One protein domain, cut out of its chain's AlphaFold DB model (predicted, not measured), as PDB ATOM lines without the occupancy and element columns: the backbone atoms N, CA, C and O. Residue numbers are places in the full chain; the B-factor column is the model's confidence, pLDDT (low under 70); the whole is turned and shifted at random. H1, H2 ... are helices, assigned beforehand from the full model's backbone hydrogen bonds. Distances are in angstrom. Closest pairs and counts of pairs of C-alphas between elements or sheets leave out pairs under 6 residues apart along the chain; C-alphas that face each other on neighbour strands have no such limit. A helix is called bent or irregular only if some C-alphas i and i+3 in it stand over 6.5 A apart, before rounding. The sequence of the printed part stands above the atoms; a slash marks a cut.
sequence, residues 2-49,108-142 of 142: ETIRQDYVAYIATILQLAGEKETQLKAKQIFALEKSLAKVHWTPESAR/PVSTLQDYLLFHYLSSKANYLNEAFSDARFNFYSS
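AT A GLANCE: This is residues 2 to 49 and 108 to 142 of the 142 residues of the protein "Peptidase family M13" of Arsenophonus nasoniae (son-killer infecting Nasonia vitripennis) (UniProt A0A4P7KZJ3). The longest helix, H4, crosses H1 and H2 nearly at right angles, while H5 folds back from its end and packs side by side with H1; these helices make a compact body. Residues 36 to 49, the far part of H2 and little H3, stick out as an arm. The 83 printed residues include five named helices, H1 to H5 in chain order, and no named strand; the class is all helix. The whole is compact, with a radius of gyration of the C-alphas of 13.6 A, and spans 40 by 31 by 24 A.

IN THESE COORDINATES: H4, residues 109 to 127, runs 27.5 A from C-alpha 109 at (-30.758, 23.343, -14.157); it has a kink of 25 degrees near residue 121 and is irregular, with C-alphas 123 and 126 7.8 A apart. H1, residues 2 to 18, begins at C-alpha 2 (-26.611, 50.905, -16.751) and measures 24.7 A. H2, residues 24 to 41, measures 26.1 A; H3 is residues 45 to 48. H5, residues 130 to 140, ends at C-alpha 140 (-17.542, 46.023, -4.639).

HOW THE PARTS SIT: H4 and H1 are the hubs, touching three helices each. H4 touches H1 about perpendicular, 86 degrees, closest C-alphas Phe 118 and Leu 16, 6.3 A. It touches H2 at 83 degrees, Tyr 115 and Ile 31, 5.5 A, and H5 at 79 degrees, Asn 126 and Ser 133, 4.7 A. H1 and H5 touch at a shallow tilt of 15 degrees, opposite ways, closest C-alphas Tyr 11 and Phe 139, 6.7 A. H2 touches H1 with residues 24 to 32 alone, at a steep tilt of 51 degrees. H3 touches no helix. Every O i to N i+4 pair is within hydrogen-bond range in H1 and H5, 13 of 14 in H2 and 13 of 15 in H4; H3 is too short for one.

THE WHOLE: The C-alphas of Gly 20 and Arg 49, the two farthest apart, are 41.6 A apart. Residues 50 to 107 are not printed; C-alphas 49 and 108 are 32.8 A apart across the cut. The links H1 to H2, H2 to H3 and H4 to H5 are tight. Residue 142 alone has pLDDT under 70.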
ATOM      1  N   GLU A   2     -26.888  51.900 -15.700       74.69
ATOM      2  CA  GLU A   2     -26.611  50.905 -16.751       74.69
ATOM      3  C   GLU A   2     -25.177  50.363 -16.671       74.69
ATOM      4  O   GLU A   2     -24.981  49.155 -16.725       74.69
ATOM      5  N   THR A   3     -24.206  51.237 -16.390       84.69
ATOM      6  CA  THR A   3     -22.788  50.879 -16.218       84.69
ATOM      7  C   THR A   3     -22.580  49.831 -15.120       84.69
ATOM      8  O   THR A   3     -22.086  48.755 -15.411       84.69
ATOM      9  N   ILE A   4     -23.118  50.041 -13.910       93.69
ATOM     10  CA  ILE A   4     -22.953  49.079 -12.797       93.69
ATOM     11  C   ILE A   4     -23.537  47.684 -13.089       93.69
ATOM     12  O   ILE A   4     -23.040  46.684 -12.585       93.69
ATOM     13  N   ARG A   5     -24.583  47.583 -13.925       94.50
ATOM     14  CA  ARG A   5     -25.131  46.282 -14.349       94.50
ATOM     15  C   ARG A   5     -24.219  45.594 -15.356       94.50
ATOM     16  O   ARG A   5     -24.068  44.379 -15.299       94.50
ATOM     17  N   GLN A   6     -23.631  46.357 -16.273       95.12
ATOM     18  CA  GLN A   6     -22.652  45.841 -17.229       95.12
ATOM     19  C   GLN A   6     -21.385  45.375 -16.505       95.12
ATOM     20  O   GLN A   6     -20.933  44.258 -16.748       95.12
ATOM     21  N   ASP A   7     -20.894  46.169 -15.553       96.00
ATOM     22  CA  ASP A   7     -19.744  45.831 -14.711       96.00
ATOM     23  C   ASP A   7     -20.018  44.576 -13.881       96.00
ATOM     24  O   ASP A   7     -19.150  43.718 -13.735       96.00
ATOM     25  N   TYR A   8     -21.251  44.405 -13.401       97.94
ATOM     26  CA  TYR A   8     -21.637  43.204 -12.672       97.94
ATOM     27  C   TYR A   8     -21.664  41.949 -13.553       97.94
ATOM     28  O   TYR A   8     -21.167  40.899 -13.152       97.94
ATOM     29  N   VAL A   9     -22.181  42.046 -14.784       98.25
ATOM     30  CA  VAL A   9     -22.115  40.939 -15.755       98.25
ATOM     31  C   VAL A   9     -20.660  40.592 -16.080       98.25
ATOM     32  O   VAL A   9     -20.311  39.412 -16.136       98.25
ATOM     33  N   ALA A  10     -19.797  41.598 -16.248       98.12
ATOM     34  CA  ALA A  10     -18.368  41.381 -16.445       98.12
ATOM     35  C   ALA A  10     -17.734  40.683 -15.232       98.12
ATOM     36  O   ALA A  10     -17.025  39.693 -15.404       98.12
ATOM     37  N   TYR A  11     -18.064  41.119 -14.015       98.44
ATOM     38  CA  TYR A  11     -17.608  40.502 -12.772       98.44
ATOM     39  C   TYR A  11     -18.016  39.024 -12.660       98.44
ATOM     40  O   TYR A  11     -17.167  38.179 -12.363       98.44
ATOM     41  N   ILE A  12     -19.276  38.681 -12.957       98.75
ATOM     42  CA  ILE A  12     -19.737  37.281 -12.986       98.75
ATOM     43  C   ILE A  12     -18.886  36.460 -13.960       98.75
ATOM     44  O   ILE A  12     -18.391  35.387 -13.605       98.75
ATOM     45  N   ALA A  13     -18.681  36.968 -15.180       98.69
ATOM     46  CA  ALA A  13     -17.897  36.275 -16.196       98.69
ATOM     47  C   ALA A  13     -16.438  36.065 -15.758       98.69
ATOM     48  O   ALA A  13     -15.893  34.983 -15.984       98.69
ATOM     49  N   THR A  14     -15.825  37.054 -15.099       98.56
ATOM     50  CA  THR A  14     -14.467  36.953 -14.548       98.56
ATOM     51  C   THR A  14     -14.373  35.866 -13.481       98.56
ATOM     52  O   THR A  14     -13.486  35.020 -13.566       98.56
ATOM     53  N   ILE A  15     -15.293  35.828 -12.512       98.56
ATOM     54  CA  ILE A  15     -15.286  34.799 -11.457       98.56
ATOM     55  C   ILE A  15     -15.411  33.392 -12.053       98.56
ATOM     56  O   ILE A  15     -14.668  32.492 -11.662       98.56
ATOM     57  N   LEU A  16     -16.305  33.202 -13.028       98.62
ATOM     58  CA  LEU A  16     -16.464  31.916 -13.711       98.62
ATOM     59  C   LEU A  16     -15.218  31.545 -14.534       98.62
ATOM     60  O   LEU A  16     -14.797  30.391 -14.530       98.62
ATOM     61  N   GLN A  17     -14.582  32.514 -15.194       98.56
ATOM     62  CA  GLN A  17     -13.357  32.277 -15.961       98.56
ATOM     63  C   GLN A  17     -12.200  31.837 -15.061       98.56
ATOM     64  O   GLN A  17     -11.485  30.897 -15.403       98.56
ATOM     65  N   LEU A  18     -12.037  32.475 -13.899       98.19
ATOM     66  CA  LEU A  18     -11.032  32.085 -12.907       98.19
ATOM     67  C   LEU A  18     -11.283  30.675 -12.345       98.19
ATOM     68  O   LEU A  18     -10.341  30.001 -11.938       98.19
ATOM     69  N   ALA A  19     -12.535  30.213 -12.362       97.25
ATOM     70  CA  ALA A  19     -12.912  28.847 -12.001       97.25
ATOM     71  C   ALA A  19     -12.679  27.816 -13.124       97.25
ATOM     72  O   ALA A  19     -12.893  26.627 -12.907       97.25
ATOM     73  N   GLY A  20     -12.241  28.250 -14.312       97.88
ATOM     74  CA  GLY A  20     -12.013  27.382 -15.469       97.88
ATOM     75  C   GLY A  20     -13.268  27.065 -16.289       97.88
ATOM     76  O   GLY A  20     -13.226  26.184 -17.151       97.88
ATOM     77  N   GLU A  21     -14.376  27.771 -16.052       98.38
ATOM     78  CA  GLU A  21     -15.611  27.590 -16.814       98.38
ATOM     79  C   GLU A  21     -15.483  28.106 -18.255       98.38
ATOM     80  O   GLU A  21     -14.714  29.017 -18.565       98.38
ATOM     81  N   LYS A  22     -16.287  27.528 -19.154       97.88
ATOM     82  CA  LYS A  22     -16.395  27.941 -20.563       97.88
ATOM     83  C   LYS A  22     -17.655  28.767 -20.789       97.88
ATOM     84  O   LYS A  22     -18.567  28.750 -19.964       97.88
ATOM     85  N   GLU A  23     -17.717  29.471 -21.921       97.81
ATOM     86  CA  GLU A  23     -18.874  30.298 -22.298       97.81
ATOM     87  C   GLU A  23     -19.269  31.314 -21.207       97.81
ATOM     88  O   GLU A  23     -20.441  31.639 -21.020       97.81
ATOM     89  N   THR A  24     -18.286  31.827 -20.458       98.44
ATOM     90  CA  THR A  24     -18.517  32.596 -19.222       98.44
ATOM     91  C   THR A  24     -19.344  33.856 -19.447       98.44
ATOM     92  O   THR A  24     -20.160  34.211 -18.604       98.44
ATOM     93  N   GLN A  25     -19.217  34.489 -20.615       98.38
ATOM     94  CA  GLN A  25     -20.027  35.645 -21.008       98.38
ATOM     95  C   GLN A  25     -21.503  35.291 -21.233       98.38
ATOM     96  O   GLN A  25     -22.392  36.071 -20.889       98.38
ATOM     97  N   LEU A  26     -21.784  34.118 -21.808       98.38
ATOM     98  CA  LEU A  26     -23.153  33.630 -21.968       98.38
ATOM     99  C   LEU A  26     -23.747  33.276 -20.602       98.38
ATOM    100  O   LEU A  26     -24.836  33.751 -20.275       98.38
ATOM    101  N   LYS A  27     -23.003  32.515 -19.789       98.69
ATOM    102  CA  LYS A  27     -23.402  32.139 -18.426       98.69
ATOM    103  C   LYS A  27     -23.686  33.369 -17.564       98.69
ATOM    104  O   LYS A  27     -24.741  33.450 -16.944       98.69
ATOM    105  N   ALA A  28     -22.817  34.378 -17.605       98.69
ATOM    106  CA  ALA A  28     -22.993  35.622 -16.862       98.69
ATOM    107  C   ALA A  28     -24.285  36.364 -17.229       98.69
ATOM    108  O   ALA A  28     -25.009  36.829 -16.350       98.69
ATOM    109  N   LYS A  29     -24.629  36.430 -18.521       98.50
ATOM    110  CA  LYS A  29     -25.895  37.030 -18.970       98.50
ATOM    111  C   LYS A  29     -27.111  36.235 -18.494       98.50
ATOM    112  O   LYS A  29     -28.115  36.843 -18.132       98.50
ATOM    113  N   GLN A  30     -27.032  34.905 -18.494       98.62
ATOM    114  CA  GLN A  30     -28.107  34.036 -18.004       98.62
ATOM    115  C   GLN A  30     -28.302  34.173 -16.488       98.62
ATOM    116  O   GLN A  30     -29.435  34.340 -16.044       98.62
ATOM    117  N   ILE A  31     -27.210  34.190 -15.717       98.62
ATOM    118  CA  ILE A  31     -27.211  34.448 -14.268       98.62
ATOM    119  C   ILE A  31     -27.840  35.812 -13.976       98.62
ATOM    120  O   ILE A  31     -28.806  35.899 -13.225       98.62
ATOM    121  N   PHE A  32     -27.378  36.873 -14.642       98.38
ATOM    122  CA  PHE A  32     -27.935  38.208 -14.446       98.38
ATOM    123  C   PHE A  32     -29.420  38.294 -14.832       98.38
ATOM    124  O   PHE A  32     -30.206  38.971 -14.169       98.38
ATOM    125  N   ALA A  33     -29.836  37.613 -15.905       98.19
ATOM    126  CA  ALA A  33     -31.241  37.558 -16.299       98.19
ATOM    127  C   ALA A  33     -32.102  36.840 -15.247       98.19
ATOM    128  O   ALA A  33     -33.192  37.329 -14.930       98.19
ATOM    129  N   LEU A  34     -31.600  35.736 -14.681       98.25
ATOM    130  CA  LEU A  34     -32.223  35.042 -13.558       98.25
ATOM    131  C   LEU A  34     -32.349  35.984 -12.358       98.25
ATOM    132  O   LEU A  34     -33.464  36.254 -11.924       98.25
ATOM    133  N   GLU A  35     -31.255  36.570 -11.882       97.62
ATOM    134  CA  GLU A  35     -31.267  37.498 -10.745       97.62
ATOM    135  C   GLU A  35     -32.220  38.674 -10.955       97.62
ATOM    136  O   GLU A  35     -32.994  39.025 -10.066       97.62
ATOM    137  N   LYS A  36     -32.243  39.252 -12.161       96.50
ATOM    138  CA  LYS A  36     -33.175  40.325 -12.516       96.50
ATOM    139  C   LYS A  36     -34.632  39.865 -12.458       96.50
ATOM    140  O   LYS A  36     -35.500  40.666 -12.119       96.50
ATOM    141  N   SER A  37     -34.926  38.615 -12.813       96.69
ATOM    142  CA  SER A  37     -36.276  38.056 -12.687       96.69
ATOM    143  C   SER A  37     -36.675  37.843 -11.224       96.69
ATOM    144  O   SER A  37     -37.786  38.218 -10.858       96.69
ATOM    145  N   LEU A  38     -35.755  37.361 -10.380       95.06
ATOM    146  CA  LEU A  38     -35.974  37.199  -8.939       95.06
ATOM    147  C   LEU A  38     -36.193  38.568  -8.268       95.06
ATOM    148  O   LEU A  38     -37.168  38.773  -7.551       95.06
ATOM    149  N   ALA A  39     -35.351  39.551  -8.592       93.06
ATOM    150  CA  ALA A  39     -35.432  40.901  -8.038       93.06
ATOM    151  C   ALA A  39     -36.744  41.627  -8.383       93.06
ATOM    152  O   ALA A  39     -37.217  42.441  -7.597       93.06
ATOM    153  N   LYS A  40     -37.357  41.340  -9.541       93.56
ATOM    154  CA  LYS A  40     -38.644  41.940  -9.944       93.56
ATOM    155  C   LYS A  40     -39.822  41.500  -9.081       93.56
ATOM    156  O   LYS A  40     -40.813  42.220  -9.034       93.56
ATOM    157  N   VAL A  41     -39.742  40.315  -8.480       93.56
ATOM    158  CA  VAL A  41     -40.839  39.733  -7.693       93.56
ATOM    159  C   VAL A  41     -40.615  39.868  -6.189       93.56
ATOM    160  O   VAL A  41     -41.506  39.538  -5.410       93.56
ATOM    161  N   HIS A  42     -39.449  40.367  -5.773       89.50
ATOM    162  CA  HIS A  42     -39.191  40.710  -4.381       89.50
ATOM    163  C   HIS A  42     -40.132  41.812  -3.899       89.50
ATOM    164  O   HIS A  42     -40.468  42.750  -4.626       89.50
ATOM    165  N   TRP A  43     -40.527  41.706  -2.633       87.69
ATOM    166  CA  TRP A  43     -41.247  42.770  -1.955       87.69
ATOM    167  C   TRP A  43     -40.400  44.034  -1.872       87.69
ATOM    168  O   TRP A  43     -39.170  43.984  -1.779       87.69
ATOM    169  N   THR A  44     -41.073  45.182  -1.873       86.31
ATOM    170  CA  THR A  44     -40.389  46.434  -1.565       86.31
ATOM    171  C   THR A  44     -39.942  46.431  -0.098       86.31
ATOM    172  O   THR A  44     -40.599  45.798   0.742       86.31
ATOM    173  N   PRO A  45     -38.870  47.162   0.255       84.38
ATOM    174  CA  PRO A  45     -38.438  47.289   1.645       84.38
ATOM    175  C   PRO A  45     -39.546  47.773   2.589       84.38
ATOM    176  O   PRO A  45     -39.568  47.390   3.754       84.38
ATOM    177  N   GLU A  46     -40.474  48.601   2.105       83.88
ATOM    178  CA  GLU A  46     -41.611  49.100   2.882       83.88
ATOM    179  C   GLU A  46     -42.608  47.982   3.195       83.88
ATOM    180  O   GLU A  46     -43.094  47.894   4.320       83.88
ATOM    181  N   SER A  47     -42.876  47.109   2.220       80.38
ATOM    182  CA  SER A  47     -43.813  45.989   2.370       80.38
ATOM    183  C   SER A  47     -43.275  44.932   3.339       80.38
ATOM    184  O   SER A  47     -44.026  44.403   4.151       80.38
ATOM    185  N   ALA A  48     -41.961  44.686   3.315       81.88
ATOM    186  CA  ALA A  48     -41.292  43.714   4.182       81.88
ATOM    187  C   ALA A  48     -41.229  44.122   5.671       81.88
ATOM    188  O   ALA A  48     -40.960  43.283   6.527       81.88
ATOM    189  N   ARG A  49     -41.472  45.399   6.011       84.38
ATOM    190  CA  ARG A  49     -41.480  45.883   7.408       84.38
ATOM    191  C   ARG A  49     -42.786  45.592   8.153       84.38
ATOM    192  O   ARG A  49     -42.828  45.754   9.371       84.38
ATOM    193  N   PRO A 108     -33.528  26.635 -16.384       97.00
ATOM    194  CA  PRO A 108     -32.704  25.474 -16.702       97.00
ATOM    195  C   PRO A 108     -31.748  25.122 -15.558       97.00
ATOM    196  O   PRO A 108     -31.075  25.995 -15.008       97.00
ATOM    197  N   VAL A 109     -31.631  23.828 -15.243       95.88
ATOM    198  CA  VAL A 109     -30.758  23.343 -14.157       95.88
ATOM    199  C   VAL A 109     -29.308  23.792 -14.349       95.88
ATOM    200  O   VAL A 109     -28.657  24.144 -13.371       95.88
ATOM    201  N   SER A 110     -28.816  23.860 -15.590       97.81
ATOM    202  CA  SER A 110     -27.475  24.378 -15.890       97.81
ATOM    203  C   SER A 110     -27.295  25.828 -15.434       97.81
ATOM    204  O   SER A 110     -26.301  26.149 -14.794       97.81
ATOM    205  N   THR A 111     -28.284  26.695 -15.669       98.44
ATOM    206  CA  THR A 111     -28.251  28.089 -15.204       98.44
ATOM    207  C   THR A 111     -28.314  28.176 -13.679       98.44
ATOM    208  O   THR A 111     -27.627  29.010 -13.095       98.44
ATOM    209  N   LEU A 112     -29.085  27.305 -13.017       97.69
ATOM    210  CA  LEU A 112     -29.113  27.235 -11.549       97.69
ATOM    211  C   LEU A 112     -27.760  26.787 -10.972       97.69
ATOM    212  O   LEU A 112     -27.307  27.343  -9.975       97.69
ATOM    213  N   GLN A 113     -27.099  25.814 -11.603       98.00
ATOM    214  CA  GLN A 113     -25.758  25.370 -11.213       98.00
ATOM    215  C   GLN A 113     -24.724  26.486 -11.390       98.00
ATOM    216  O   GLN A 113     -23.959  26.747 -10.464       98.00
ATOM    217  N   ASP A 114     -24.746  27.181 -12.529       98.62
ATOM    218  CA  ASP A 114     -23.850  28.307 -12.806       98.62
ATOM    219  C   ASP A 114     -24.067  29.464 -11.811       98.62
ATOM    220  O   ASP A 114     -23.101  30.021 -11.286       98.62
ATOM    221  N   TYR A 115     -25.328  29.786 -11.494       98.62
ATOM    222  CA  TYR A 115     -25.705  30.773 -10.474       98.62
ATOM    223  C   TYR A 115     -25.127  30.413  -9.099       98.62
ATOM    224  O   TYR A 115     -24.467  31.237  -8.458       98.62
ATOM    225  N   LEU A 116     -25.324  29.169  -8.650       98.19
ATOM    226  CA  LEU A 116     -24.817  28.701  -7.358       98.19
ATOM    227  C   LEU A 116     -23.285  28.697  -7.312       98.19
ATOM    228  O   LEU A 116     -22.709  29.129  -6.312       98.19
ATOM    229  N   LEU A 117     -22.628  28.252  -8.387       98.44
ATOM    230  CA  LEU A 117     -21.170  28.254  -8.506       98.44
ATOM    231  C   LEU A 117     -20.612  29.675  -8.384       98.44
ATOM    232  O   LEU A 117     -19.725  29.920  -7.562       98.44
ATOM    233  N   PHE A 118     -21.160  30.619  -9.155       98.62
ATOM    234  CA  PHE A 118     -20.754  32.020  -9.101       98.62
ATOM    235  C   PHE A 118     -20.911  32.597  -7.689       98.62
ATOM    236  O   PHE A 118     -19.946  33.138  -7.147       98.62
ATOM    237  N   HIS A 119     -22.087  32.462  -7.067       98.44
ATOM    238  CA  HIS A 119     -22.323  33.024  -5.734       98.44
ATOM    239  C   HIS A 119     -21.429  32.394  -4.668       98.44
ATOM    240  O   HIS A 119     -20.914  33.107  -3.803       98.44
ATOM    241  N   TYR A 120     -21.200  31.082  -4.743       98.12
ATOM    242  CA  TYR A 120     -20.292  30.399  -3.834       98.12
ATOM    243  C   TYR A 120     -18.873  30.967  -3.951       98.12
ATOM    244  O   TYR A 120     -18.323  31.439  -2.955       98.12
ATOM    245  N   LEU A 121     -18.312  31.023  -5.162       98.25
ATOM    246  CA  LEU A 121     -16.966  31.550  -5.399       98.25
ATOM    247  C   LEU A 121     -16.851  33.033  -5.041       98.25
ATOM    248  O   LEU A 121     -15.928  33.422  -4.333       98.25
ATOM    249  N   SER A 122     -17.820  33.852  -5.447       97.88
ATOM    250  CA  SER A 122     -17.896  35.277  -5.114       97.88
ATOM    251  C   SER A 122     -17.918  35.518  -3.600       97.88
ATOM    252  O   SER A 122     -17.229  36.416  -3.111       97.88
ATOM    253  N   SER A 123     -18.637  34.683  -2.835       97.00
ATOM    254  CA  SER A 123     -18.673  34.751  -1.364       97.00
ATOM    255  C   SER A 123     -17.365  34.316  -0.696       97.00
ATOM    256  O   SER A 123     -17.085  34.717   0.434       97.00
ATOM    257  N   LYS A 124     -16.560  33.491  -1.376       97.44
ATOM    258  CA  LYS A 124     -15.280  32.975  -0.877       97.44
ATOM    259  C   LYS A 124     -14.066  33.661  -1.490       97.44
ATOM    260  O   LYS A 124     -12.957  33.340  -1.085       97.44
ATOM    261  N   ALA A 125     -14.256  34.619  -2.396       96.44
ATOM    262  CA  ALA A 125     -13.190  35.187  -3.217       96.44
ATOM    263  C   ALA A 125     -12.005  35.734  -2.401       96.44
ATOM    264  O   ALA A 125     -10.861  35.514  -2.776       96.44
ATOM    265  N   ASN A 126     -12.266  36.343  -1.238       94.50
ATOM    266  CA  ASN A 126     -11.229  36.867  -0.332       94.50
ATOM    267  C   ASN A 126     -10.347  35.785   0.321       94.50
ATOM    268  O   ASN A 126      -9.347  36.112   0.948       94.50
ATOM    269  N   TYR A 127     -10.742  34.515   0.232       95.62
ATOM    270  CA  TYR A 127     -10.021  33.364   0.781       95.62
ATOM    271  C   TYR A 127      -9.396  32.486  -0.310       95.62
ATOM    272  O   TYR A 127      -8.846  31.428  -0.004       95.62
ATOM    273  N   LEU A 128      -9.536  32.877  -1.577       95.06
ATOM    274  CA  LEU A 128      -8.930  32.195  -2.716       95.06
ATOM    275  C   LEU A 128      -7.597  32.882  -3.068       95.06
ATOM    276  O   LEU A 128      -6.948  33.467  -2.204       95.06
ATOM    277  N   ASN A 129      -7.147  32.768  -4.317       95.75
ATOM    278  CA  ASN A 129      -5.948  33.466  -4.777       95.75
ATOM    279  C   ASN A 129      -6.222  34.956  -5.068       95.75
ATOM    280  O   ASN A 129      -7.373  35.389  -5.143       95.75
ATOM    281  N   GLU A 130      -5.143  35.709  -5.281       97.25
ATOM    282  CA  GLU A 130      -5.156  37.158  -5.525       97.25
ATOM    283  C   GLU A 130      -6.099  37.573  -6.668       97.25
ATOM    284  O   GLU A 130      -6.865  38.523  -6.537       97.25
ATOM    285  N   ALA A 131      -6.152  36.802  -7.758       97.88
ATOM    286  CA  ALA A 131      -7.013  37.126  -8.893       97.88
ATOM    287  C   ALA A 131      -8.511  37.131  -8.525       97.88
ATOM    288  O   ALA A 131      -9.271  37.962  -9.027       97.88
ATOM    289  N   PHE A 132      -8.949  36.231  -7.636       98.00
ATOM    290  CA  PHE A 132     -10.328  36.230  -7.139       98.00
ATOM    291  C   PHE A 132     -10.595  37.409  -6.199       98.00
ATOM    292  O   PHE A 132     -11.641  38.057  -6.326       98.00
ATOM    293  N   SER A 133      -9.680  37.689  -5.263       97.00
ATOM    294  CA  SER A 133      -9.838  38.810  -4.332       97.00
ATOM    295  C   SER A 133      -9.876  40.146  -5.065       97.00
ATOM    296  O   SER A 133     -10.744  40.965  -4.767       97.00
ATOM    297  N   ASP A 134      -9.029  40.331  -6.077       97.44
ATOM    298  CA  ASP A 134      -8.963  41.552  -6.881       97.44
ATOM    299  C   ASP A 134     -10.225  41.744  -7.713       97.44
ATOM    300  O   ASP A 134     -10.818  42.821  -7.704       97.44
ATOM    301  N   ALA A 135     -10.700  40.689  -8.387       96.88
ATOM    302  CA  ALA A 135     -11.949  40.745  -9.141       96.88
ATOM    303  C   ALA A 135     -13.123  41.173  -8.246       96.88
ATOM    304  O   ALA A 135     -13.951  41.991  -8.650       96.88
ATOM    305  N   ARG A 136     -13.186  40.647  -7.014       96.44
ATOM    306  CA  ARG A 136     -14.203  41.040  -6.033       96.44
ATOM    307  C   ARG A 136     -14.010  42.484  -5.572       96.44
ATOM    308  O   ARG A 136     -14.980  43.238  -5.570       96.44
ATOM    309  N   PHE A 137     -12.799  42.866  -5.183       95.00
ATOM    310  CA  PHE A 137     -12.498  44.218  -4.718       95.00
ATOM    311  C   PHE A 137     -12.862  45.260  -5.779       95.00
ATOM    312  O   PHE A 137     -13.599  46.194  -5.485       95.00
ATOM    313  N   ASN A 138     -12.443  45.049  -7.026       94.25
ATOM    314  CA  ASN A 138     -12.698  45.973  -8.129       94.25
ATOM    315  C   ASN A 138     -14.195  46.215  -8.365       94.25
ATOM    316  O   ASN A 138     -14.579  47.330  -8.705       94.25
ATOM    317  N   PHE A 139     -15.052  45.209  -8.163       95.00
ATOM    318  CA  PHE A 139     -16.497  45.393  -8.312       95.00
ATOM    319  C   PHE A 139     -17.163  46.032  -7.079       95.00
ATOM    320  O   PHE A 139     -17.996  46.917  -7.236       95.00
ATOM    321  N   TYR A 140     -16.833  45.590  -5.859       92.88
ATOM    322  CA  TYR A 140     -17.542  46.023  -4.639       92.88
ATOM    323  C   TYR A 140     -16.971  47.281  -3.969       92.88
ATOM    324  O   TYR A 140     -17.643  47.851  -3.109       92.88
ATOM    325  N   SER A 141     -15.752  47.689  -4.318       86.06
ATOM    326  CA  SER A 141     -15.084  48.875  -3.760       86.06
ATOM    327  C   SER A 141     -15.129  50.095  -4.690       86.06
ATOM    328  O   SER A 141     -14.497  51.104  -4.375       86.06
ATOM    329  N   SER A 142     -15.836  49.988  -5.822       61.81
ATOM    330  CA  SER A 142     -16.018  51.053  -6.822       61.81
ATOM    331  C   SER A 142     -17.312  51.841  -6.626       61.81
ATOM    332  O   SER A 142     -18.309  51.252  -6.149       61.81
TER     333      SER A 142